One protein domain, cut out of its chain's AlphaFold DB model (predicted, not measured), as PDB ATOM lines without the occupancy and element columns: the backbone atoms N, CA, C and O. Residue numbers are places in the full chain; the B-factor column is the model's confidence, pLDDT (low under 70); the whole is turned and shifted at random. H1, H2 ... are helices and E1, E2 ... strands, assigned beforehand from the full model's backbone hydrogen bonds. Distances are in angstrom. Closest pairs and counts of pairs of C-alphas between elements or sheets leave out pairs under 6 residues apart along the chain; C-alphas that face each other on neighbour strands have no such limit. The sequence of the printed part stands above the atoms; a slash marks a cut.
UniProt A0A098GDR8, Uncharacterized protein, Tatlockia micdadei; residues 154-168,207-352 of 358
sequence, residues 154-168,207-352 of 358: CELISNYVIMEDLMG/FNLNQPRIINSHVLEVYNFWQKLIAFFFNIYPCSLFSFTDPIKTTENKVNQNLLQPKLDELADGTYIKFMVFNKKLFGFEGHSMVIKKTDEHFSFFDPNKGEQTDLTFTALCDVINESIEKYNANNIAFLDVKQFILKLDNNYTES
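Overview. This is residues 154 to 168 and 207 to 352 of the 358 residues of an uncharacterized protein of Tatlockia micdadei (UniProt A0A098GDR8). A twisted sheet of five antiparallel strands lies between two helices, H6 along one face and H1 along the other, while H7 runs away from the sheet directly after the edge strand E5. Beyond the sheet, the short helix H2 packs on H1 and H3 meets H7; H4 and H5 only graze the sheet. The printed part has 161 residues, with seven named helices and five named strands in the order H1 H2 H3 H4 H5 E1 E2 E3 E4 H6 E5 H7, and its class is mixed, helices and strands. It is compact, with a radius of gyration of the C-alphas of 15.1 A and spans of 43 by 36 by 28 A.

Arrangement. The sheet runs from edge strand E4, residues 307 to 312, through E3, residues 298 to 303, E2, residues 284 to 295, and E1, residues 272 to 281, to edge strand E5, residues 332 to 337. E1 E2 E3 E4 form a meander, each strand the antiparallel neighbour of the one before, in three hairpins. Within hydrogen-bond range are N 309 and O 301 for E4 and E3, 2.8 A, N 293 and O 300 for E3 and E2, 2.8 A, N 275 and O 290 for E2 and E1, 2.9 A, and N 276 and O 334 for E1 and E5, 2.9 A. H6, residues 314 to 327, lies over E2 and E1 at a height over the sheet of 7.4 A. H1, residues 154 to 163, lies over E2 on the opposite face at 8.5 A, which gives three layers, helices on both faces of a sheet; the closest C-alphas of H1 and E2 are those of Glu 155 and Ser 289, 5.2 A. H5, residues 257 to 265, is close to H6 but not clearly touching, C-alphas 257 and 318 being closest at 7.1 A. H2, residues 212 to 215, touches H1, with C-alphas 214 and 160 closest at 6.2 A. H7, residues 338 to 351, only just touches H3, residues 219 to 222, through its residues 344 to 348, with 3 pairs of C-alphas within 8 A; C-alphas 345 and 222 are closest at 6.2 A. H4, residues 225 to 234, touches no helix. Every O i to N i+4 pair is within hydrogen-bond range in H1, H4, H6 and H7, and 3 of 5 in H5; H2 and H3 are too short for such a pair.

Along the chain. H1 begins at C-alpha 154 (51.853, 42.515, 7.007), and H7 ends at C-alpha 351 (40.086, 19.162, 13.940). From first to last C-alpha E2 measures 33.7 A, bending by 53 degrees at residue 287, E1 27.7 A, H7 20.1 A and H6 19.9 A.

Size, cuts and confidence. The C-alphas farthest apart, those of Glu 252 and Ser 352, are 45.0 A apart. Residues 169 to 206 are not printed; C-alphas 168 and 207 are 23.3 A apart across the cut. The link from H4 to H5, residues 235 to 256, is long. Mean pLDDT of the printed part is 89.4, with residues 220 to 222 and 349 to 352 under 70.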
ATOM      1  N   CYS A 154      51.851  41.897   5.677       90.25
ATOM      2  CA  CYS A 154      51.853  42.515   7.007       90.25
ATOM      3  C   CYS A 154      51.143  41.652   8.059       90.25
ATOM      4  O   CYS A 154      51.599  41.548   9.195       90.25
ATOM      5  N   GLU A 155      50.062  40.986   7.655       89.25
ATOM      6  CA  GLU A 155      49.293  40.066   8.490       89.25
ATOM      7  C   GLU A 155      50.104  38.824   8.896       89.25
ATOM      8  O   GLU A 155      50.139  38.471  10.075       89.25
ATOM      9  N   LEU A 156      50.786  38.191   7.933       89.62
ATOM     10  CA  LEU A 156      51.619  37.007   8.158       89.62
ATOM     11  C   LEU A 156      52.869  37.353   8.970       89.62
ATOM     12  O   LEU A 156      53.237  36.615   9.879       89.62
ATOM     13  N   ILE A 157      53.481  38.500   8.677       91.56
ATOM     14  CA  ILE A 157      54.622  39.039   9.422       91.56
ATOM     15  C   ILE A 157      54.232  39.260  10.886       91.56
ATOM     16  O   ILE A 157      54.928  38.794  11.784       91.56
ATOM     17  N   SER A 158      53.095  39.913  11.125       92.88
ATOM     18  CA  SER A 158      52.575  40.147  12.475       92.88
ATOM     19  C   SER A 158      52.297  38.837  13.213       92.88
ATOM     20  O   SER A 158      52.685  38.687  14.369       92.88
ATOM     21  N   ASN A 159      51.686  37.857  12.540       92.25
ATOM     22  CA  ASN A 159      51.444  36.539  13.126       92.25
ATOM     23  C   ASN A 159      52.736  35.795  13.461       92.25
ATOM     24  O   ASN A 159      52.819  35.185  14.519       92.25
ATOM     25  N   TYR A 160      53.748  35.869  12.599       91.81
ATOM     26  CA  TYR A 160      55.050  35.268  12.866       91.81
ATOM     27  C   TYR A 160      55.736  35.913  14.078       91.81
ATOM     28  O   TYR A 160      56.197  35.207  14.970       91.81
ATOM     29  N   VAL A 161      55.726  37.247  14.167       92.25
ATOM     30  CA  VAL A 161      56.268  37.989  15.321       92.25
ATOM     31  C   VAL A 161      55.593  37.593  16.632       92.25
ATOM     32  O   VAL A 161      56.266  37.460  17.653       92.25
ATOM     33  N   ILE A 162      54.277  37.393  16.588       92.50
ATOM     34  CA  ILE A 162      53.475  36.903  17.706       92.50
ATOM     35  C   ILE A 162      53.862  35.467  18.082       92.50
ATOM     36  O   ILE A 162      54.111  35.184  19.250       92.50
ATOM     37  N   MET A 163      53.875  34.552  17.108       90.44
ATOM     38  CA  MET A 163      54.038  33.116  17.361       90.44
ATOM     39  C   MET A 163      55.436  32.757  17.856       90.44
ATOM     40  O   MET A 163      55.568  31.842  18.665       90.44
ATOM     41  N   GLU A 164      56.452  33.488  17.400       90.19
ATOM     42  CA  GLU A 164      57.847  33.278  17.795       90.19
ATOM     43  C   GLU A 164      58.288  34.180  18.967       90.19
ATOM     44  O   GLU A 164      59.463  34.171  19.336       90.19
ATOM     45  N   ASP A 165      57.360  34.952  19.554       91.31
ATOM     46  CA  ASP A 165      57.596  35.858  20.691       91.31
ATOM     47  C   ASP A 165      58.773  36.832  20.461       91.31
ATOM     48  O   ASP A 165      59.685  36.976  21.277       91.31
ATOM     49  N   LEU A 166      58.799  37.500  19.301       90.25
ATOM     50  CA  LEU A 166      59.984  38.264  18.881       90.25
ATOM     51  C   LEU A 166      60.084  39.683  19.486       90.25
ATOM     52  O   LEU A 166      61.105  40.344  19.296       90.25
ATOM     53  N   MET A 167      59.053  40.175  20.177       90.75
ATOM     54  CA  MET A 167      58.948  41.569  20.656       90.75
ATOM     55  C   MET A 167      59.342  41.736  22.126       90.75
ATOM     56  O   MET A 167      59.293  40.784  22.911       90.75
ATOM     57  N   GLY A 168      59.655  42.969  22.525       79.31
ATOM     58  CA  GLY A 168      59.903  43.354  23.918       79.31
ATOM     59  C   GLY A 168      61.243  42.858  24.451       79.31
ATOM     60  O   GLY A 168      61.356  42.505  25.625       79.31
ATOM     61  N   PHE A 207      61.183  32.287   3.872       78.69
ATOM     62  CA  PHE A 207      61.194  30.893   4.310       78.69
ATOM     63  C   PHE A 207      60.410  30.699   5.617       78.69
ATOM     64  O   PHE A 207      59.582  29.794   5.701       78.69
ATOM     65  N   ASN A 208      60.612  31.577   6.602       83.12
ATOM     66  CA  ASN A 208      59.907  31.513   7.885       83.12
ATOM     67  C   ASN A 208      58.411  31.830   7.732       83.12
ATOM     68  O   ASN A 208      57.571  31.138   8.303       83.12
ATOM     69  N   LEU A 209      58.063  32.821   6.905       84.88
ATOM     70  CA  LEU A 209      56.663  33.154   6.614       84.88
ATOM     71  C   LEU A 209      55.935  32.053   5.839       84.88
ATOM     72  O   LEU A 209      54.721  31.922   5.959       84.88
ATOM     73  N   ASN A 210      56.669  31.268   5.052       81.50
ATOM     74  CA  ASN A 210      56.128  30.209   4.209       81.50
ATOM     75  C   ASN A 210      55.900  28.884   4.963       81.50
ATOM     76  O   ASN A 210      55.568  27.863   4.364       81.50
ATOM     77  N   GLN A 211      56.077  28.870   6.284       83.38
ATOM     78  CA  GLN A 211      55.728  27.712   7.096       83.38
ATOM     79  C   GLN A 211      54.199  27.529   7.130       83.38
ATOM     80  O   GLN A 211      53.486  28.514   7.332       83.38
ATOM     81  N   PRO A 212      53.668  26.291   7.021       83.69
ATOM     82  CA  PRO A 212      52.223  26.047   7.001       83.69
ATOM     83  C   PRO A 212      51.479  26.684   8.178       83.69
ATOM     84  O   PRO A 212      50.431  27.295   7.985       83.69
ATOM     85  N   ARG A 213      52.066  26.615   9.383       84.69
ATOM     86  CA  ARG A 213      51.507  27.224  10.596       84.69
ATOM     87  C   ARG A 213      51.247  28.721  10.420       84.69
ATOM     88  O   ARG A 213      50.178  29.192  10.796       84.69
ATOM     89  N   ILE A 214      52.204  29.435   9.825       86.25
ATOM     90  CA  ILE A 214      52.140  30.880   9.593       86.25
ATOM     91  C   ILE A 214      51.214  31.193   8.426       86.25
ATOM     92  O   ILE A 214      50.336  32.037   8.569       86.25
ATOM     93  N   ILE A 215      51.341  30.488   7.305       83.94
ATOM     94  CA  ILE A 215      50.490  30.698   6.130       83.94
ATOM     95  C   ILE A 215      49.006  30.591   6.500       83.94
ATOM     96  O   ILE A 215      48.254  31.540   6.283       83.94
ATOM     97  N   ASN A 216      48.586  29.508   7.161       83.12
ATOM     98  CA  ASN A 216      47.168  29.356   7.513       83.12
ATOM     99  C   ASN A 216      46.773  30.140   8.775       83.12
ATOM    100  O   ASN A 216      45.645  30.018   9.247       83.12
ATOM    101  N   SER A 217      47.676  30.954   9.332       84.12
ATOM    102  CA  SER A 217      47.346  31.842  10.447       84.12
ATOM    103  C   SER A 217      46.623  33.114  10.013       84.12
ATOM    104  O   SER A 217      46.224  33.914  10.856       84.12
ATOM    105  N   HIS A 218      46.474  33.350   8.711       82.12
ATOM    106  CA  HIS A 218      45.822  34.549   8.204       82.12
ATOM    107  C   HIS A 218      44.394  34.673   8.752       82.12
ATOM    108  O   HIS A 218      43.610  33.731   8.657       82.12
ATOM    109  N   VAL A 219      44.018  35.845   9.272       75.25
ATOM    110  CA  VAL A 219      42.731  36.068   9.959       75.25
ATOM    111  C   VAL A 219      41.508  35.619   9.147       75.25
ATOM    112  O   VAL A 219      40.538  35.104   9.693       75.25
ATOM    113  N   LEU A 220      41.562  35.748   7.820       65.88
ATOM    114  CA  LEU A 220      40.489  35.300   6.927       65.88
ATOM    115  C   LEU A 220      40.421  33.777   6.733       65.88
ATOM    116  O   LEU A 220      39.379  33.297   6.305       65.88
ATOM    117  N   GLU A 221      41.470  33.019   7.019       66.56
ATOM    118  CA  GLU A 221      41.430  31.548   6.999       66.56
ATOM    119  C   GLU A 221      40.949  30.995   8.350       66.56
ATOM    120  O   GLU A 221      40.292  29.962   8.405       66.56
ATOM    121  N   VAL A 222      41.183  31.731   9.446       61.97
ATOM    122  CA  VAL A 222      40.701  31.355  10.793       61.97
ATOM    123  C   VAL A 222      39.185  31.466  10.915       61.97
ATOM    124  O   VAL A 222      38.568  30.774  11.726       61.97
ATOM    125  N   TYR A 223      38.575  32.361  10.135       71.12
ATOM    126  CA  TYR A 223      37.173  32.720  10.284       71.12
ATOM    127  C   TYR A 223      36.298  32.240   9.141       71.12
ATOM    128  O   TYR A 223      36.609  32.392   7.956       71.12
ATOM    129  N   ASN A 224      35.129  31.732   9.523       76.31
ATOM    130  CA  ASN A 224      34.126  31.306   8.567       76.31
ATOM    131  C   ASN A 224      33.484  32.510   7.856       76.31
ATOM    132  O   ASN A 224      33.586  33.666   8.277       76.31
ATOM    133  N   PHE A 225      32.803  32.224   6.748       74.50
ATOM    134  CA  PHE A 225      32.136  33.234   5.931       74.50
ATOM    135  C   PHE A 225      31.163  34.116   6.738       74.50
ATOM    136  O   PHE A 225      31.166  35.336   6.587       74.50
ATOM    137  N   TRP A 226      30.400  33.530   7.665       78.31
ATOM    138  CA  TRP A 226      29.449  34.267   8.502       78.31
ATOM    139  C   TRP A 226      30.132  35.273   9.426       78.31
ATOM    140  O   TRP A 226      29.683  36.408   9.528       78.31
ATOM    141  N   GLN A 227      31.247  34.906  10.052       80.31
ATOM    142  CA  GLN A 227      32.026  35.821  10.889       80.31
ATOM    143  C   GLN A 227      32.578  36.996  10.078       80.31
ATOM    144  O   GLN A 227      32.573  38.125  10.565       80.31
ATOM    145  N   LYS A 228      32.986  36.761   8.824       80.12
ATOM    146  CA  LYS A 228      33.411  37.835   7.912       80.12
ATOM    147  C   LYS A 228      32.257  38.778   7.579       80.12
ATOM    148  O   LYS A 228      32.440  39.992   7.649       80.12
ATOM    149  N   LEU A 229      31.070  38.242   7.281       80.38
ATOM    150  CA  LEU A 229      29.871  39.058   7.053       80.38
ATOM    151  C   LEU A 229      29.507  39.878   8.294       80.38
ATOM    152  O   LEU A 229      29.244  41.074   8.185       80.38
ATOM    153  N   ILE A 230      29.538  39.266   9.481       84.19
ATOM    154  CA  ILE A 230      29.229  39.969  10.727       84.19
ATOM    155  C   ILE A 230      30.258  41.084  10.980       84.19
ATOM    156  O   ILE A 230      29.875  42.214  11.286       84.19
ATOM    157  N   ALA A 231      31.551  40.812  10.799       84.69
ATOM    158  CA  ALA A 231      32.599  41.823  10.921       84.69
ATOM    159  C   ALA A 231      32.399  42.975   9.921       84.69
ATOM    160  O   ALA A 231      32.567  44.150  10.273       84.69
ATOM    161  N   PHE A 232      31.989  42.655   8.692       83.62
ATOM    162  CA  PHE A 232      31.720  43.631   7.641       83.62
ATOM    163  C   PHE A 232      30.552  44.555   7.997       83.62
ATOM    164  O   PHE A 232      30.750  45.771   8.059       83.62
ATOM    165  N   PHE A 233      29.379  43.999   8.309       83.25
ATOM    166  CA  PHE A 233      28.162  44.783   8.543       83.25
ATOM    167  C   PHE A 233      28.078  45.402   9.939       83.25
ATOM    168  O   PHE A 233      27.584  46.517  10.081       83.25
ATOM    169  N   PHE A 234      28.573  44.709  10.966       83.88
ATOM    170  CA  PHE A 234      28.311  45.069  12.363       83.88
ATOM    171  C   PHE A 234      29.559  45.488  13.148       83.88
ATOM    172  O   PHE A 234      29.450  45.780  14.332       83.88
ATOM    173  N   ASN A 235      30.741  45.533  12.519       84.94
ATOM    174  CA  ASN A 235      32.016  45.815  13.203       84.94
ATOM    175  C   ASN A 235      32.319  44.847  14.363       84.94
ATOM    176  O   ASN A 235      33.066  45.193  15.274       84.94
ATOM    177  N   ILE A 236      31.750  43.638  14.348       86.31
ATOM    178  CA  ILE A 236      32.036  42.630  15.372       86.31
ATOM    179  C   ILE A 236      33.224  41.815  14.891       86.31
ATOM    180  O   ILE A 236      33.078  40.914  14.062       86.31
ATOM    181  N   TYR A 237      34.406  42.149  15.398       87.75
ATOM    182  CA  TYR A 237      35.611  41.402  15.079       87.75
ATOM    183  C   TYR A 237      35.780  40.248  16.071       87.75
ATOM    184  O   TYR A 237      35.709  40.446  17.286       87.75
ATOM    185  N   PRO A 238      35.978  39.020  15.586       83.81
ATOM    186  CA  PRO A 238      36.261  37.886  16.455       83.81
ATOM    187  C   PRO A 238      37.540  38.116  17.267       83.81
ATOM    188  O   PRO A 238      38.532  38.620  16.748       83.81
ATOM    189  N   CYS A 239      37.495  37.722  18.543       90.69
ATOM    190  CA  CYS A 239      38.578  37.940  19.510       90.69
ATOM    191  C   CYS A 239      38.897  39.427  19.752       90.69
ATOM    192  O   CYS A 239      39.979  39.736  20.231       90.69
ATOM    193  N   SER A 240      37.981  40.348  19.434       93.75
ATOM    194  CA  SER A 240      38.138  41.767  19.765       93.75
ATOM    195  C   SER A 240      38.246  41.978  21.278       93.75
ATOM    196  O   SER A 240      37.458  41.415  22.038       93.75
ATOM    197  N   LEU A 241      39.175  42.836  21.704       95.31
ATOM    198  CA  LEU A 241      39.255  43.337  23.085       95.31
ATOM    199  C   LEU A 241      38.068  44.242  23.453       95.31
ATOM    200  O   LEU A 241      37.775  44.451  24.630       95.31
ATOM    201  N   PHE A 242      37.394  44.782  22.439       94.94
ATOM    202  CA  PHE A 242      36.306  45.739  22.578       94.94
ATOM    203  C   PHE A 242      34.976  45.158  22.113       94.94
ATOM    204  O   PHE A 242      34.910  44.380  21.153       94.94
ATOM    205  N   SER A 243      33.913  45.609  22.764       91.25
ATOM    206  CA  SER A 243      32.526  45.394  22.363       91.25
ATOM    207  C   SER A 243      32.240  46.135  21.057       91.25
ATOM    208  O   SER A 243      32.816  47.181  20.775       91.25
ATOM    209  N   PHE A 244      31.270  45.662  20.278       87.81
ATOM    210  CA  PHE A 244      30.866  46.335  19.035       87.81
ATOM    211  C   PHE A 244      30.215  47.712  19.255       87.81
ATOM    212  O   PHE A 244      30.134  48.517  18.330       87.81
ATOM    213  N   THR A 245      29.731  47.966  20.471       89.00
ATOM    214  CA  THR A 245      29.157  49.245  20.906       89.00
ATOM    215  C   THR A 245      30.201  50.226  21.420       89.00
ATOM    216  O   THR A 245      29.871  51.386  21.654       89.00
ATOM    217  N   ASP A 246      31.433  49.773  21.641       93.25
ATOM    218  CA  ASP A 246      32.451  50.607  22.253       93.25
ATOM    219  C   ASP A 246      32.962  51.645  21.240       93.25
ATOM    220  O   ASP A 246      33.351  51.288  20.123       93.25
ATOM    221  N   PRO A 247      33.006  52.941  21.595       93.50
ATOM    222  CA  PRO A 247      33.520  53.978  20.710       93.50
ATOM    223  C   PRO A 247      35.055  53.990  20.755       93.50
ATOM    224  O   PRO A 247      35.664  54.876  21.355       93.50
ATOM    225  N   ILE A 248      35.684  52.990  20.126       93.44
ATOM    226  CA  ILE A 248      37.152  52.804  20.111       93.44
ATOM    227  C   ILE A 248      37.867  54.001  19.459       93.44
ATOM    228  O   ILE A 248      39.026  54.277  19.762       93.44
ATOM    229  N   LYS A 249      37.167  54.750  18.596       94.81
ATOM    230  CA  LYS A 249      37.632  56.028  18.051       94.81
ATOM    231  C   LYS A 249      36.802  57.203  18.551       94.81
ATOM    232  O   LYS A 249      35.591  57.092  18.727       94.81
ATOM    233  N   THR A 250      37.462  58.341  18.717       94.56
ATOM    234  CA  THR A 250      36.835  59.639  18.967       94.56
ATOM    235  C   THR A 250      36.259  60.224  17.674       94.56
ATOM    236  O   THR A 250      36.548  59.762  16.566       94.56
ATOM    237  N   THR A 251      35.477  61.295  17.802       91.88
ATOM    238  CA  THR A 251      34.960  62.075  16.664       91.88
ATOM    239  C   THR A 251      36.064  62.719  15.820       91.88
ATOM    240  O   THR A 251      35.827  63.048  14.665       91.88
ATOM    241  N   GLU A 252      37.274  62.866  16.367       93.88
ATOM    242  CA  GLU A 252      38.464  63.375  15.669       93.88
ATOM    243  C   GLU A 252      39.241  62.278  14.923       93.88
ATOM    244  O   GLU A 252      40.374  62.498  14.504       93.88
ATOM    245  N   ASN A 253      38.662  61.081  14.779       94.56
ATOM    246  CA  ASN A 253      39.312  59.918  14.171       94.56
ATOM    247  C   ASN A 253      40.607  59.474  14.887       94.56
ATOM    248  O   ASN A 253      41.496  58.903  14.264       94.56
ATOM    249  N   LYS A 254      40.702  59.704  16.200       97.19
ATOM    250  CA  LYS A 254      41.806  59.237  17.056       97.19
ATOM    251  C   LYS A 254      41.350  58.098  17.952       97.19
ATOM    252  O   LYS A 254      40.152  57.932  18.165       97.19
ATOM    253  N   VAL A 255      42.277  57.327  18.507       97.56
ATOM    254  CA  VAL A 255      41.944  56.292  19.489       97.56
ATOM    255  C   VAL A 255      41.365  56.910  20.766       97.56
ATOM    256  O   VAL A 255      41.831  57.941  21.254       97.56
ATOM    257  N   ASN A 256      40.319  56.289  21.307       98.00
ATOM    258  CA  ASN A 256      39.695  56.713  22.552       98.00
ATOM    259  C   ASN A 256      40.519  56.222  23.749       98.00
ATOM    260  O   ASN A 256      40.362  55.093  24.214       98.00
ATOM    261  N   GLN A 257      41.396  57.092  24.247       97.88
ATOM    262  CA  GLN A 257      42.345  56.774  25.316       97.88
ATOM    263  C   GLN A 257      41.662  56.317  26.614       97.88
ATOM    264  O   GLN A 257      42.092  55.339  27.217       97.88
ATOM    265  N   ASN A 258      40.549  56.955  26.995       97.50
ATOM    266  CA  ASN A 258      39.805  56.633  28.223       97.50
ATOM    267  C   ASN A 258      39.222  55.214  28.211       97.50
ATOM    268  O   ASN A 258      38.994  54.625  29.263       97.50
ATOM    269  N   LEU A 259      38.950  54.688  27.019       97.44
ATOM    270  CA  LEU A 259      38.439  53.338  26.827       97.44
ATOM    271  C   LEU A 259      39.579  52.326  26.634       97.44
ATOM    272  O   LEU A 259      39.473  51.191  27.094       97.44
ATOM    273  N   LEU A 260      40.658  52.723  25.953       97.69
ATOM    274  CA  LEU A 260      41.800  51.852  25.680       97.69
ATOM    275  C   LEU A 260      42.614  51.557  26.946       97.69
ATOM    276  O   LEU A 260      42.944  50.396  27.164       97.69
ATOM    277  N   GLN A 261      42.905  52.563  27.782       97.50
ATOM    278  CA  GLN A 261      43.757  52.404  28.971       97.50
ATOM    279  C   GLN A 261      43.271  51.265  29.886       97.50
ATOM    280  O   GLN A 261      44.035  50.317  30.062       97.50
ATOM    281  N   PRO A 262      42.012  51.243  30.379       97.25
ATOM    282  CA  PRO A 262      41.577  50.183  31.289       97.25
ATOM    283  C   PRO A 262      41.661  48.791  30.653       97.25
ATOM    284  O   PRO A 262      42.025  47.824  31.314       97.25
ATOM    285  N   LYS A 263      41.382  48.688  29.345       96.38
ATOM    286  CA  LYS A 263      41.477  47.423  28.607       96.38
ATOM    287  C   LYS A 263      42.903  46.907  28.508       96.38
ATOM    288  O   LYS A 263      43.092  45.700  28.566       96.38
ATOM    289  N   LEU A 264      43.886  47.789  28.345       96.38
ATOM    290  CA  LEU A 264      45.296  47.403  28.334       96.38
ATOM    291  C   LEU A 264      45.807  47.092  29.746       96.38
ATOM    292  O   LEU A 264      46.574  46.143  29.925       96.38
ATOM    293  N   ASP A 265      45.354  47.837  30.751       95.94
ATOM    294  CA  ASP A 265      45.726  47.631  32.152       95.94
ATOM    295  C   ASP A 265      45.264  46.254  32.663       95.94
ATOM    296  O   ASP A 265      46.010  45.590  33.379       95.94
ATOM    297  N   GLU A 266      44.098  45.774  32.211       95.81
ATOM    298  CA  GLU A 266      43.547  44.444  32.526       95.81
ATOM    299  C   GLU A 266      44.368  43.265  31.960       95.81
ATOM    300  O   GLU A 266      44.232  42.134  32.435       95.81
ATOM    301  N   LEU A 267      45.213  43.485  30.946       94.88
ATOM    302  CA  LEU A 267      45.986  42.410  30.314       94.88
ATOM    303  C   LEU A 267      47.187  41.992  31.168       94.88
ATOM    304  O   LEU A 267      47.810  42.812  31.839       94.88
ATOM    305  N   ALA A 268      47.568  40.717  31.105       94.81
ATOM    306  CA  ALA A 268      48.782  40.246  31.765       94.81
ATOM    307  C   ALA A 268      50.041  40.790  31.068       94.81
ATOM    308  O   ALA A 268      50.029  41.042  29.858       94.81
ATOM    309  N   ASP A 269      51.138  40.917  31.812       94.69
ATOM    310  CA  ASP A 269      52.446  41.204  31.223       94.69
ATOM    311  C   ASP A 269      52.831  40.158  30.157       94.69
ATOM    312  O   ASP A 269      52.444  38.986  30.237       94.69
ATOM    313  N   GLY A 270      53.534  40.599  29.115       93.19
ATOM    314  CA  GLY A 270      53.896  39.793  27.951       93.19
ATOM    315  C   GLY A 270      52.748  39.518  26.974       93.19
ATOM    316  O   GLY A 270      52.966  38.857  25.957       93.19
ATOM    317  N   THR A 271      51.532  40.013  27.237       95.00
ATOM    318  CA  THR A 271      50.384  39.793  26.346       95.00
ATOM    319  C   THR A 271      50.569  40.516  25.018       95.00
ATOM    320  O   THR A 271      50.845  41.716  24.973       95.00
ATOM    321  N   TYR A 272      50.339  39.782  23.933       97.00
ATOM    322  CA  TYR A 272      50.266  40.320  22.584       97.00
ATOM    323  C   TYR A 272      48.849  40.764  22.227       97.00
ATOM    324  O   TYR A 272      47.856  40.119  22.566       97.00
ATOM    325  N   ILE A 273      48.770  41.845  21.466       97.50
ATOM    326  CA  ILE A 273      47.543  42.402  20.918       97.50
ATOM    327  C   ILE A 273      47.796  42.649  19.446       97.50
ATOM    328  O   ILE A 273      48.774  43.296  19.062       97.50
ATOM    329  N   LYS A 274      46.895  42.156  18.610       96.19
ATOM    330  CA  LYS A 274      46.954  42.431  17.184       96.19
ATOM    331  C   LYS A 274      46.171  43.696  16.894       96.19
ATOM    332  O   LYS A 274      44.970  43.750  17.154       96.19
ATOM    333  N   PHE A 275      46.847  44.703  16.367       97.31
ATOM    334  CA  PHE A 275      46.251  45.986  16.037       97.31
ATOM    335  C   PHE A 275      46.099  46.107  14.524       97.31
ATOM    336  O   PHE A 275      47.066  45.983  13.777       97.31
ATOM    337  N   MET A 276      44.875  46.343  14.065       95.38
ATOM    338  CA  MET A 276      44.565  46.493  12.647       95.38
ATOM    339  C   MET A 276      43.987  47.878  12.398       95.38
ATOM    340  O   MET A 276      43.034  48.282  13.068       95.38
ATOM    341  N   VAL A 277      44.521  48.568  11.396       95.69
ATOM    342  CA  VAL A 277      43.950  49.801  10.840       95.69
ATOM    343  C   VAL A 277      43.537  49.513   9.411       95.69
ATOM    344  O   VAL A 277      44.324  48.971   8.643       95.69
ATOM    345  N   PHE A 278      42.297  49.806   9.046       93.62
ATOM    346  CA  PHE A 278      41.812  49.460   7.716       93.62
ATOM    347  C   PHE A 278      40.657  50.343   7.279       93.62
ATOM    348  O   PHE A 278      39.990  51.008   8.072       93.62
ATOM    349  N   ASN A 279      40.426  50.309   5.976       91.25
ATOM    350  CA  ASN A 279      39.296  50.899   5.311       91.25
ATOM    351  C   ASN A 279      38.302  49.821   4.907       91.25
ATOM    352  O   ASN A 279      38.637  48.884   4.179       91.25
ATOM    353  N   LYS A 280      37.054  49.989   5.341       87.31
ATOM    354  CA  LYS A 280      35.931  49.234   4.784       87.31
ATOM    355  C   LYS A 280      35.574  49.785   3.412       87.31
ATOM    356  O   LYS A 280      35.151  50.935   3.293       87.31
ATOM    357  N   LYS A 281      35.729  48.954   2.387       83.75
ATOM    358  CA  LYS A 281      35.251  49.200   1.022       83.75
ATOM    359  C   LYS A 281      34.063  48.285   0.743       83.75
ATOM    360  O   LYS A 281      33.890  47.280   1.419       83.75
ATOM    361  N   LEU A 282      33.264  48.598  -0.279       74.25
ATOM    362  CA  LEU A 282      32.047  47.842  -0.613       74.25
ATOM    363  C   LEU A 282      32.286  46.326  -0.792       74.25
ATOM    364  O   LEU A 282      31.374  45.542  -0.565       74.25
ATOM    365  N   PHE A 283      33.510  45.919  -1.148       70.44
ATOM    366  CA  PHE A 283      33.864  44.528  -1.445       70.44
ATOM    367  C   PHE A 283      35.046  43.986  -0.635       70.44
ATOM    368  O   PHE A 283      35.594  42.945  -0.987       70.44
ATOM    369  N   GLY A 284      35.480  44.673   0.425       76.56
ATOM    370  CA  GLY A 284      36.619  44.179   1.194       76.56
ATOM    371  C   GLY A 284      37.152  45.124   2.253       76.56
ATOM    372  O   GLY A 284      36.640  46.223   2.476       76.56
ATOM    373  N   PHE A 285      38.214  44.656   2.895       83.00
ATOM    374  CA  PHE A 285      39.014  45.423   3.835       83.00
ATOM    375  C   PHE A 285      40.381  45.645   3.203       83.00
ATOM    376  O   PHE A 285      40.996  44.695   2.731       83.00
ATOM    377  N   GLU A 286      40.847  46.885   3.206       86.19
ATOM    378  CA  GLU A 286      42.222  47.222   2.841       86.19
ATOM    379  C   GLU A 286      42.858  47.902   4.037       86.19
ATOM    380  O   GLU A 286      42.283  48.847   4.580       86.19
ATOM    381  N   GLY A 287      44.016  47.433   4.475       89.75
ATOM    382  CA  GLY A 287      44.616  47.987   5.671       89.75
ATOM    383  C   GLY A 287      45.964  47.404   6.012       89.75
ATOM    384  O   GLY A 287      46.623  46.764   5.199       89.75
ATOM    385  N   HIS A 288      46.360  47.657   7.249       93.75
ATOM    386  CA  HIS A 288      47.660  47.310   7.772       93.75
ATOM    387  C   HIS A 288      47.524  46.646   9.137       93.75
ATOM    388  O   HIS A 288      46.718  47.055   9.977       93.75
ATOM    389  N   SER A 289      48.325  45.606   9.327       94.56
ATOM    390  CA  SER A 289      48.335  44.765  10.517       94.56
ATOM    391  C   SER A 289      49.632  44.986  11.276       94.56
ATOM    392  O   SER A 289      50.710  44.984  10.677       94.56
ATOM    393  N   MET A 290      49.504  45.242  12.570       96.94
ATOM    394  CA  MET A 290      50.571  45.628  13.485       96.94
ATOM    395  C   MET A 290      50.397  44.879  14.805       96.94
ATOM    396  O   MET A 290      49.366  44.245  15.063       96.94
ATOM    397  N   VAL A 291      51.410  44.957  15.659       97.38
ATOM    398  CA  VAL A 291      51.445  44.199  16.907       97.38
ATOM    399  C   VAL A 291      51.797  45.115  18.067       97.38
ATOM    400  O   VAL A 291      52.699  45.939  17.968       97.38
ATOM    401  N   ILE A 292      51.085  44.957  19.175       98.00
ATOM    402  CA  ILE A 292      51.393  45.594  20.453       98.00
ATOM    403  C   ILE A 292      51.718  44.476  21.441       98.00
ATOM    404  O   ILE A 292      50.989  43.488  21.505       98.00
ATOM    405  N   LYS A 293      52.786  44.625  22.220       97.12
ATOM    406  CA  LYS A 293      53.100  43.751  23.353       97.12
ATOM    407  C   LYS A 293      53.073  44.576  24.631       97.12
ATOM    408  O   LYS A 293      53.733  45.613  24.690       97.12
ATOM    409  N   LYS A 294      52.318  44.131  25.633       95.69
ATOM    410  CA  LYS A 294      52.372  44.710  26.980       95.69
ATOM    411  C   LYS A 294      53.664  44.263  27.665       95.69
ATOM    412  O   LYS A 294      53.978  43.074  27.638       95.69
ATOM    413  N   THR A 295      54.395  45.215  28.231       91.62
ATOM    414  CA  THR A 295      55.656  45.006  28.951       91.62
ATOM    415  C   THR A 295      55.609  45.797  30.256       91.62
ATOM    416  O   THR A 295      56.055  46.941  30.308       91.62
ATOM    417  N   ASP A 296      55.037  45.190  31.288       89.81
ATOM    418  CA  ASP A 296      54.775  45.777  32.605       89.81
ATOM    419  C   ASP A 296      53.957  47.086  32.513       89.81
ATOM    420  O   ASP A 296      52.817  47.056  32.035       89.81
ATOM    421  N   GLU A 297      54.523  48.227  32.922       92.25
ATOM    422  CA  GLU A 297      53.909  49.564  32.806       92.25
ATOM    423  C   GLU A 297      54.072  50.202  31.408       92.25
ATOM    424  O   GLU A 297      53.519  51.271  31.131       92.25
ATOM    425  N   HIS A 298      54.817  49.550  30.514       95.81
ATOM    426  CA  HIS A 298      55.148  50.032  29.175       95.81
ATOM    427  C   HIS A 298      54.604  49.108  28.079       95.81
ATOM    428  O   HIS A 298      54.023  48.046  28.321       95.81
ATOM    429  N   PHE A 299      54.812  49.519  26.830       96.62
ATOM    430  CA  PHE A 299      54.406  48.776  25.649       96.62
ATOM    431  C   PHE A 299      55.520  48.731  24.607       96.62
ATOM    432  O   PHE A 299      56.322  49.656  24.470       96.62
ATOM    433  N   SER A 300      55.526  47.668  23.811       96.25
ATOM    434  CA  SER A 300      56.264  47.621  22.550       96.25
ATOM    435  C   SER A 300      55.280  47.607  21.384       96.25
ATOM    436  O   SER A 300      54.265  46.913  21.439       96.25
ATOM    437  N   PHE A 301      55.563  48.368  20.331       97.19
ATOM    438  CA  PHE A 301      54.737  48.480  19.130       97.19
ATOM    439  C   PHE A 301      55.554  48.096  17.903       97.19
ATOM    440  O   PHE A 301      56.564  48.727  17.605       97.19
ATOM    441  N   PHE A 302      55.105  47.094  17.159       96.00
ATOM    442  CA  PHE A 302      55.754  46.625  15.945       96.00
ATOM    443  C   PHE A 302      54.882  46.897  14.721       96.00
ATOM    444  O   PHE A 302      53.751  46.416  14.612       96.00
ATOM    445  N   ASP A 303      55.452  47.634  13.770       95.00
ATOM    446  CA  ASP A 303      54.917  47.812  12.424       95.00
ATOM    447  C   ASP A 303      55.820  47.036  11.448       95.00
ATOM    448  O   ASP A 303      57.006  47.364  11.354       95.00
ATOM    449  N   PRO A 304      55.296  46.067  10.669       91.00
ATOM    450  CA  PRO A 304      56.061  45.346   9.645       91.00
ATOM    451  C   PRO A 304      56.922  46.233   8.730       91.00
ATOM    452  O   PRO A 304      57.987  45.811   8.284       91.00
ATOM    453  N   ASN A 305      56.485  47.469   8.474       88.25
ATOM    454  CA  ASN A 305      57.161  48.425   7.603       88.25
ATOM    455  C   ASN A 305      58.189  49.308   8.327       88.25
ATOM    456  O   ASN A 305      59.053  49.881   7.662       88.25
ATOM    457  N   LYS A 306      58.093  49.472   9.653       88.88
ATOM    458  CA  LYS A 306      58.954  50.388  10.431       88.88
ATOM    459  C   LYS A 306      59.834  49.681  11.473       88.88
ATOM    460  O   LYS A 306      60.818  50.267  11.910       88.88
ATOM    461  N   GLY A 307      59.526  48.436  11.832       90.06
ATOM    462  CA  GLY A 307      60.159  47.717  12.937       90.06
ATOM    463  C   GLY A 307      59.448  47.943  14.272       90.06
ATOM    464  O   GLY A 307      58.293  48.370  14.313       90.06
ATOM    465  N   GLU A 308      60.141  47.614  15.362       93.06
ATOM    466  CA  GLU A 308      59.637  47.757  16.731       93.06
ATOM    467  C   GLU A 308      60.054  49.092  17.360       93.06
ATOM    468  O   GLU A 308      61.200  49.524  17.237       93.06
ATOM    469  N   GLN A 309      59.121  49.707  18.081       93.31
ATOM    470  CA  GLN A 309      59.346  50.777  19.044       93.31
ATOM    471  C   GLN A 309      59.074  50.220  20.444       93.31
ATOM    472  O   GLN A 309      57.964  49.764  20.712       93.31
ATOM    473  N   THR A 310      60.073  50.224  21.321       93.75
ATOM    474  CA  THR A 310      59.996  49.657  22.678       93.75
ATOM    475  C   THR A 310      59.791  50.737  23.738       93.75
ATOM    476  O   THR A 310      60.008  51.915  23.466       93.75
ATOM    477  N   ASP A 311      59.465  50.316  24.964       93.62
ATOM    478  CA  ASP A 311      59.419  51.176  26.160       93.62
ATOM    479  C   ASP A 311      58.425  52.351  26.059       93.62
ATOM    480  O   ASP A 311      58.574  53.407  26.675       93.62
ATOM    481  N   LEU A 312      57.366  52.177  25.267       95.81
ATOM    482  CA  LEU A 312      56.348  53.197  25.064       95.81
ATOM    483  C   LEU A 312      55.485  53.324  26.317       95.81
ATOM    484  O   LEU A 312      54.868  52.356  26.756       95.81
ATOM    485  N   THR A 313      55.369  54.540  26.848       97.38
ATOM    486  CA  THR A 313      54.303  54.866  27.803       97.38
ATOM    487  C   THR A 313      52.942  54.755  27.115       97.38
ATOM    488  O   THR A 313      52.849  54.806  25.884       97.38
ATOM    489  N   PHE A 314      51.853  54.664  27.883       98.19
ATOM    490  CA  PHE A 314      50.508  54.617  27.302       98.19
ATOM    491  C   PHE A 314      50.214  55.798  26.354       98.19
ATOM    492  O   PHE A 314      49.664  55.606  25.268       98.19
ATOM    493  N   THR A 315      50.621  57.016  26.725       98.31
ATOM    494  CA  THR A 315      50.455  58.201  25.870       98.31
ATOM    495  C   THR A 315      51.240  58.063  24.566       98.31
ATOM    496  O   THR A 315      50.669  58.264  23.497       98.31
ATOM    497  N   ALA A 316      52.506  57.635  24.633       98.31
ATOM    498  CA  ALA A 316      53.334  57.436  23.444       98.31
ATOM    499  C   ALA A 316      52.778  56.328  22.532       98.31
ATOM    500  O   ALA A 316      52.751  56.480  21.311       98.31
ATOM    501  N   LEU A 317      52.262  55.240  23.112       98.44
ATOM    502  CA  LEU A 317      51.563  54.196  22.363       98.44
ATOM    503  C   LEU A 317      50.345  54.765  21.619       98.44
ATOM    504  O   LEU A 317      50.146  54.462  20.440       98.44
ATOM    505  N   CYS A 318      49.537  55.597  22.280       98.56
ATOM    506  CA  CYS A 318      48.380  56.233  21.650       98.56
ATOM    507  C   CYS A 318      48.782  57.135  20.480       98.56
ATOM    508  O   CYS A 318      48.086  57.146  19.463       98.56
ATOM    509  N   ASP A 319      49.899  57.852  20.590       98.38
ATOM    510  CA  ASP A 319      50.420  58.688  19.505       98.38
ATOM    511  C   ASP A 319      50.841  57.842  18.295       98.38
ATOM    512  O   ASP A 319      50.439  58.148  17.172       98.38
ATOM    513  N   VAL A 320      51.541  56.721  18.508       98.19
ATOM    514  CA  VAL A 320      51.927  55.781  17.432       98.19
ATOM    515  C   VAL A 320      50.701  55.132  16.769       98.19
ATOM    516  O   VAL A 320      50.644  54.979  15.543       98.19
ATOM    517  N   ILE A 321      49.683  54.779  17.561       98.38
ATOM    518  CA  ILE A 321      48.395  54.279  17.056       98.38
ATOM    519  C   ILE A 321      47.718  55.338  16.181       98.38
ATOM    520  O   ILE A 321      47.276  55.026  15.074       98.38
ATOM    521  N   ASN A 322      47.653  56.588  16.646       98.50
ATOM    522  CA  ASN A 322      47.035  57.688  15.906       98.50
ATOM    523  C   ASN A 322      47.795  58.005  14.612       98.50
ATOM    524  O   ASN A 322      47.157  58.168  13.573       98.50
ATOM    525  N   GLU A 323      49.131  58.004  14.644       97.88
ATOM    526  CA  GLU A 323      49.965  58.154  13.444       97.88
ATOM    527  C   GLU A 323      49.652  57.051  12.425       97.88
ATOM    528  O   GLU A 323      49.549  57.304  11.227       97.88
ATOM    529  N   SER A 324      49.445  55.819  12.894       97.19
ATOM    530  CA  SER A 324      49.075  54.697  12.028       97.19
ATOM    531  C   SER A 324      47.676  54.881  11.428       97.19
ATOM    532  O   SER A 324      47.488  54.666  10.230       97.19
ATOM    533  N   ILE A 325      46.694  55.324  12.220       97.19
ATOM    534  CA  ILE A 325      45.340  55.626  11.724       97.19
ATOM    535  C   ILE A 325      45.390  56.694  10.624       97.19
ATOM    536  O   ILE A 325      44.747  56.527   9.585       97.19
ATOM    537  N   GLU A 326      46.164  57.760  10.830       97.00
ATOM    538  CA  GLU A 326      46.327  58.853   9.870       97.00
ATOM    539  C   GLU A 326      47.070  58.401   8.607       97.00
ATOM    540  O   GLU A 326      46.560  58.569   7.497       97.00
ATOM    541  N   LYS A 327      48.233  57.755   8.762       95.56
ATOM    542  CA  LYS A 327      49.083  57.283   7.657       95.56
ATOM    543  C   LYS A 327      48.327  56.386   6.679       95.56
ATOM    544  O   LYS A 327      48.519  56.503   5.470       95.56
ATOM    545  N   TYR A 328      47.493  55.486   7.197       93.56
ATOM    546  CA  TYR A 328      46.708  54.557   6.379       93.56
ATOM    547  C   TYR A 328      45.292  55.077   6.076       93.56
ATOM    548  O   TYR A 328      44.482  54.343   5.506       93.56
ATOM    549  N   ASN A 329      44.989  56.333   6.437       94.88
ATOM    550  CA  ASN A 329      43.684  56.976   6.274       94.88
ATOM    551  C   ASN A 329      42.533  56.051   6.706       94.88
ATOM    552  O   ASN A 329      41.594  55.816   5.947       94.88
ATOM    553  N   ALA A 330      42.663  55.423   7.876       94.69
ATOM    554  CA  ALA A 330      41.824  54.299   8.266       94.69
ATOM    555  C   ALA A 330      40.470  54.749   8.837       94.69
ATOM    556  O   ALA A 330      40.383  55.400   9.886       94.69
ATOM    557  N   ASN A 331      39.381  54.331   8.190       93.31
ATOM    558  CA  ASN A 331      38.025  54.554   8.692       93.31
ATOM    559  C   ASN A 331      37.601  53.550   9.780       93.31
ATOM    560  O   ASN A 331      36.644  53.819  10.510       93.31
ATOM    561  N   ASN A 332      38.359  52.474   9.992       94.19
ATOM    562  CA  ASN A 332      38.113  51.468  11.015       94.19
ATOM    563  C   ASN A 332      39.416  51.009  11.683       94.19
ATOM    564  O   ASN A 332      40.487  51.013  11.078       94.19
ATOM    565  N   ILE A 333      39.297  50.603  12.947       96.00
ATOM    566  CA  ILE A 333      40.374  49.967  13.706       96.00
ATOM    567  C   ILE A 333      39.838  48.769  14.478       96.00
ATOM    568  O   ILE A 333      38.650  48.725  14.807       96.00
ATOM    569  N   ALA A 334      40.714  47.818  14.780       95.38
ATOM    570  CA  ALA A 334      40.412  46.684  15.640       95.38
ATOM    571  C   ALA A 334      41.630  46.314  16.495       95.38
ATOM    572  O   ALA A 334      42.769  46.400  16.037       95.38
ATOM    573  N   PHE A 335      41.363  45.866  17.719       97.06
ATOM    574  CA  PHE A 335      42.358  45.317  18.635       97.06
ATOM    575  C   PHE A 335      41.927  43.904  18.995       97.06
ATOM    576  O   PHE A 335      40.853  43.728  19.571       97.06
ATOM    577  N   LEU A 336      42.725  42.907  18.628       95.00
ATOM    578  CA  LEU A 336      42.404  41.506  18.866       95.00
ATOM    579  C   LEU A 336      43.269  40.943  19.992       95.00
ATOM    580  O   LEU A 336      44.490  41.113  19.986       95.00
ATOM    581  N   ASP A 337      42.630  40.227  20.913       93.44
ATOM    582  CA  ASP A 337      43.277  39.378  21.905       93.44
ATOM    583  C   ASP A 337      43.948  38.198  21.196       93.44
ATOM    584  O   ASP A 337      43.297  37.271  20.692       93.44
ATOM    585  N   VAL A 338      45.277  38.238  21.160       92.12
ATOM    586  CA  VAL A 338      46.080  37.236  20.466       92.12
ATOM    587  C   VAL A 338      46.001  35.876  21.147       92.12
ATOM    588  O   VAL A 338      46.023  34.858  20.459       92.12
ATOM    589  N   LYS A 339      45.848  35.819  22.473       89.31
ATOM    590  CA  LYS A 339      45.742  34.539  23.184       89.31
ATOM    591  C   LYS A 339      44.507  33.777  22.715       89.31
ATOM    592  O   LYS A 339      44.591  32.592  22.401       89.31
ATOM    593  N   GLN A 340      43.371  34.464  22.610       88.69
ATOM    594  CA  GLN A 340      42.144  33.862  22.081       88.69
ATOM    595  C   GLN A 340      42.263  33.500  20.599       88.69
ATOM    596  O   GLN A 340      41.726  32.479  20.168       88.69
ATOM    597  N   PHE A 341      42.961  34.328  19.824       87.38
ATOM    598  CA  PHE A 341      43.201  34.079  18.408       87.38
ATOM    599  C   PHE A 341      44.036  32.811  18.169       87.38
ATOM    600  O   PHE A 341      43.626  31.954  17.387       87.38
ATOM    601  N   ILE A 342      45.154  32.649  18.884       85.62
ATOM    602  CA  ILE A 342      46.018  31.463  18.793       85.62
ATOM    603  C   ILE A 342      45.277  30.201  19.249       85.62
ATOM    604  O   ILE A 342      45.344  29.183  18.569       85.62
ATOM    605  N   LEU A 343      44.489  30.274  20.328       86.06
ATOM    606  CA  LEU A 343      43.669  29.137  20.767       86.06
ATOM    607  C   LEU A 343      42.694  28.665  19.676       86.06
ATOM    608  O   LEU A 343      42.521  27.466  19.477       86.06
ATOM    609  N   LYS A 344      42.067  29.593  18.943       82.88
ATOM    610  CA  LYS A 344      41.195  29.237  17.810       82.88
ATOM    611  C   LYS A 344      41.968  28.642  16.641       82.88
ATOM    612  O   LYS A 344      41.485  27.695  16.028       82.88
ATOM    613  N   LEU A 345      43.143  29.192  16.341       81.31
ATOM    614  CA  LEU A 345      44.028  28.649  15.315       81.31
ATOM    615  C   LEU A 345      44.384  27.193  15.607       81.31
ATOM    616  O   LEU A 345      44.175  26.338  14.751       81.31
ATOM    617  N   ASP A 346      44.861  26.910  16.816       82.44
ATOM    618  CA  ASP A 346      45.308  25.572  17.201       82.44
ATOM    619  C   ASP A 346      44.147  24.557  17.196       82.44
ATOM    620  O   ASP A 346      44.319  23.433  16.718       82.44
ATOM    621  N   ASN A 347      42.940  24.962  17.612       80.38
ATOM    622  CA  ASN A 347      41.750  24.101  17.545       80.38
ATOM    623  C   ASN A 347      41.395  23.700  16.099       80.38
ATOM    624  O   ASN A 347      41.132  22.526  15.832       80.38
ATOM    625  N   ASN A 348      41.463  24.643  15.151       70.69
ATOM    626  CA  ASN A 348      41.214  24.360  13.732       70.69
ATOM    627  C   ASN A 348      42.255  23.382  13.141       70.69
ATOM    628  O   ASN A 348      41.936  22.596  12.243       70.69
ATOM    629  N   TYR A 349      43.492  23.391  13.654       65.31
ATOM    630  CA  TYR A 349      44.523  22.426  13.262       65.31
ATOM    631  C   TYR A 349      44.264  21.026  13.820       65.31
ATOM    632  O   TYR A 349      44.473  20.046  13.107       65.31
ATOM    633  N   THR A 350      43.795  20.911  15.065       62.69
ATOM    634  CA  THR A 350      43.497  19.602  15.671       62.69
ATOM    635  C   THR A 350      42.266  18.919  15.079       62.69
ATOM    636  O   THR A 350      42.192  17.691  15.087       62.69
ATOM    637  N   GLU A 351      41.317  19.688  14.543       54.62
ATOM    638  CA  GLU A 351      40.086  19.162  13.940       54.62
ATOM    639  C   GLU A 351      40.211  18.850  12.443       54.62
ATOM    640  O   GLU A 351      39.326  18.208  11.876       54.62
ATOM    641  N   SER A 352      41.315  19.237  11.796       46.28
ATOM    642  CA  SER A 352      41.585  18.823  10.419       46.28
ATOM    643  C   SER A 352      41.844  17.312  10.406       46.28
ATOM    644  O   SER A 352      42.845  16.869  10.977       46.28
TER     645      SER A 352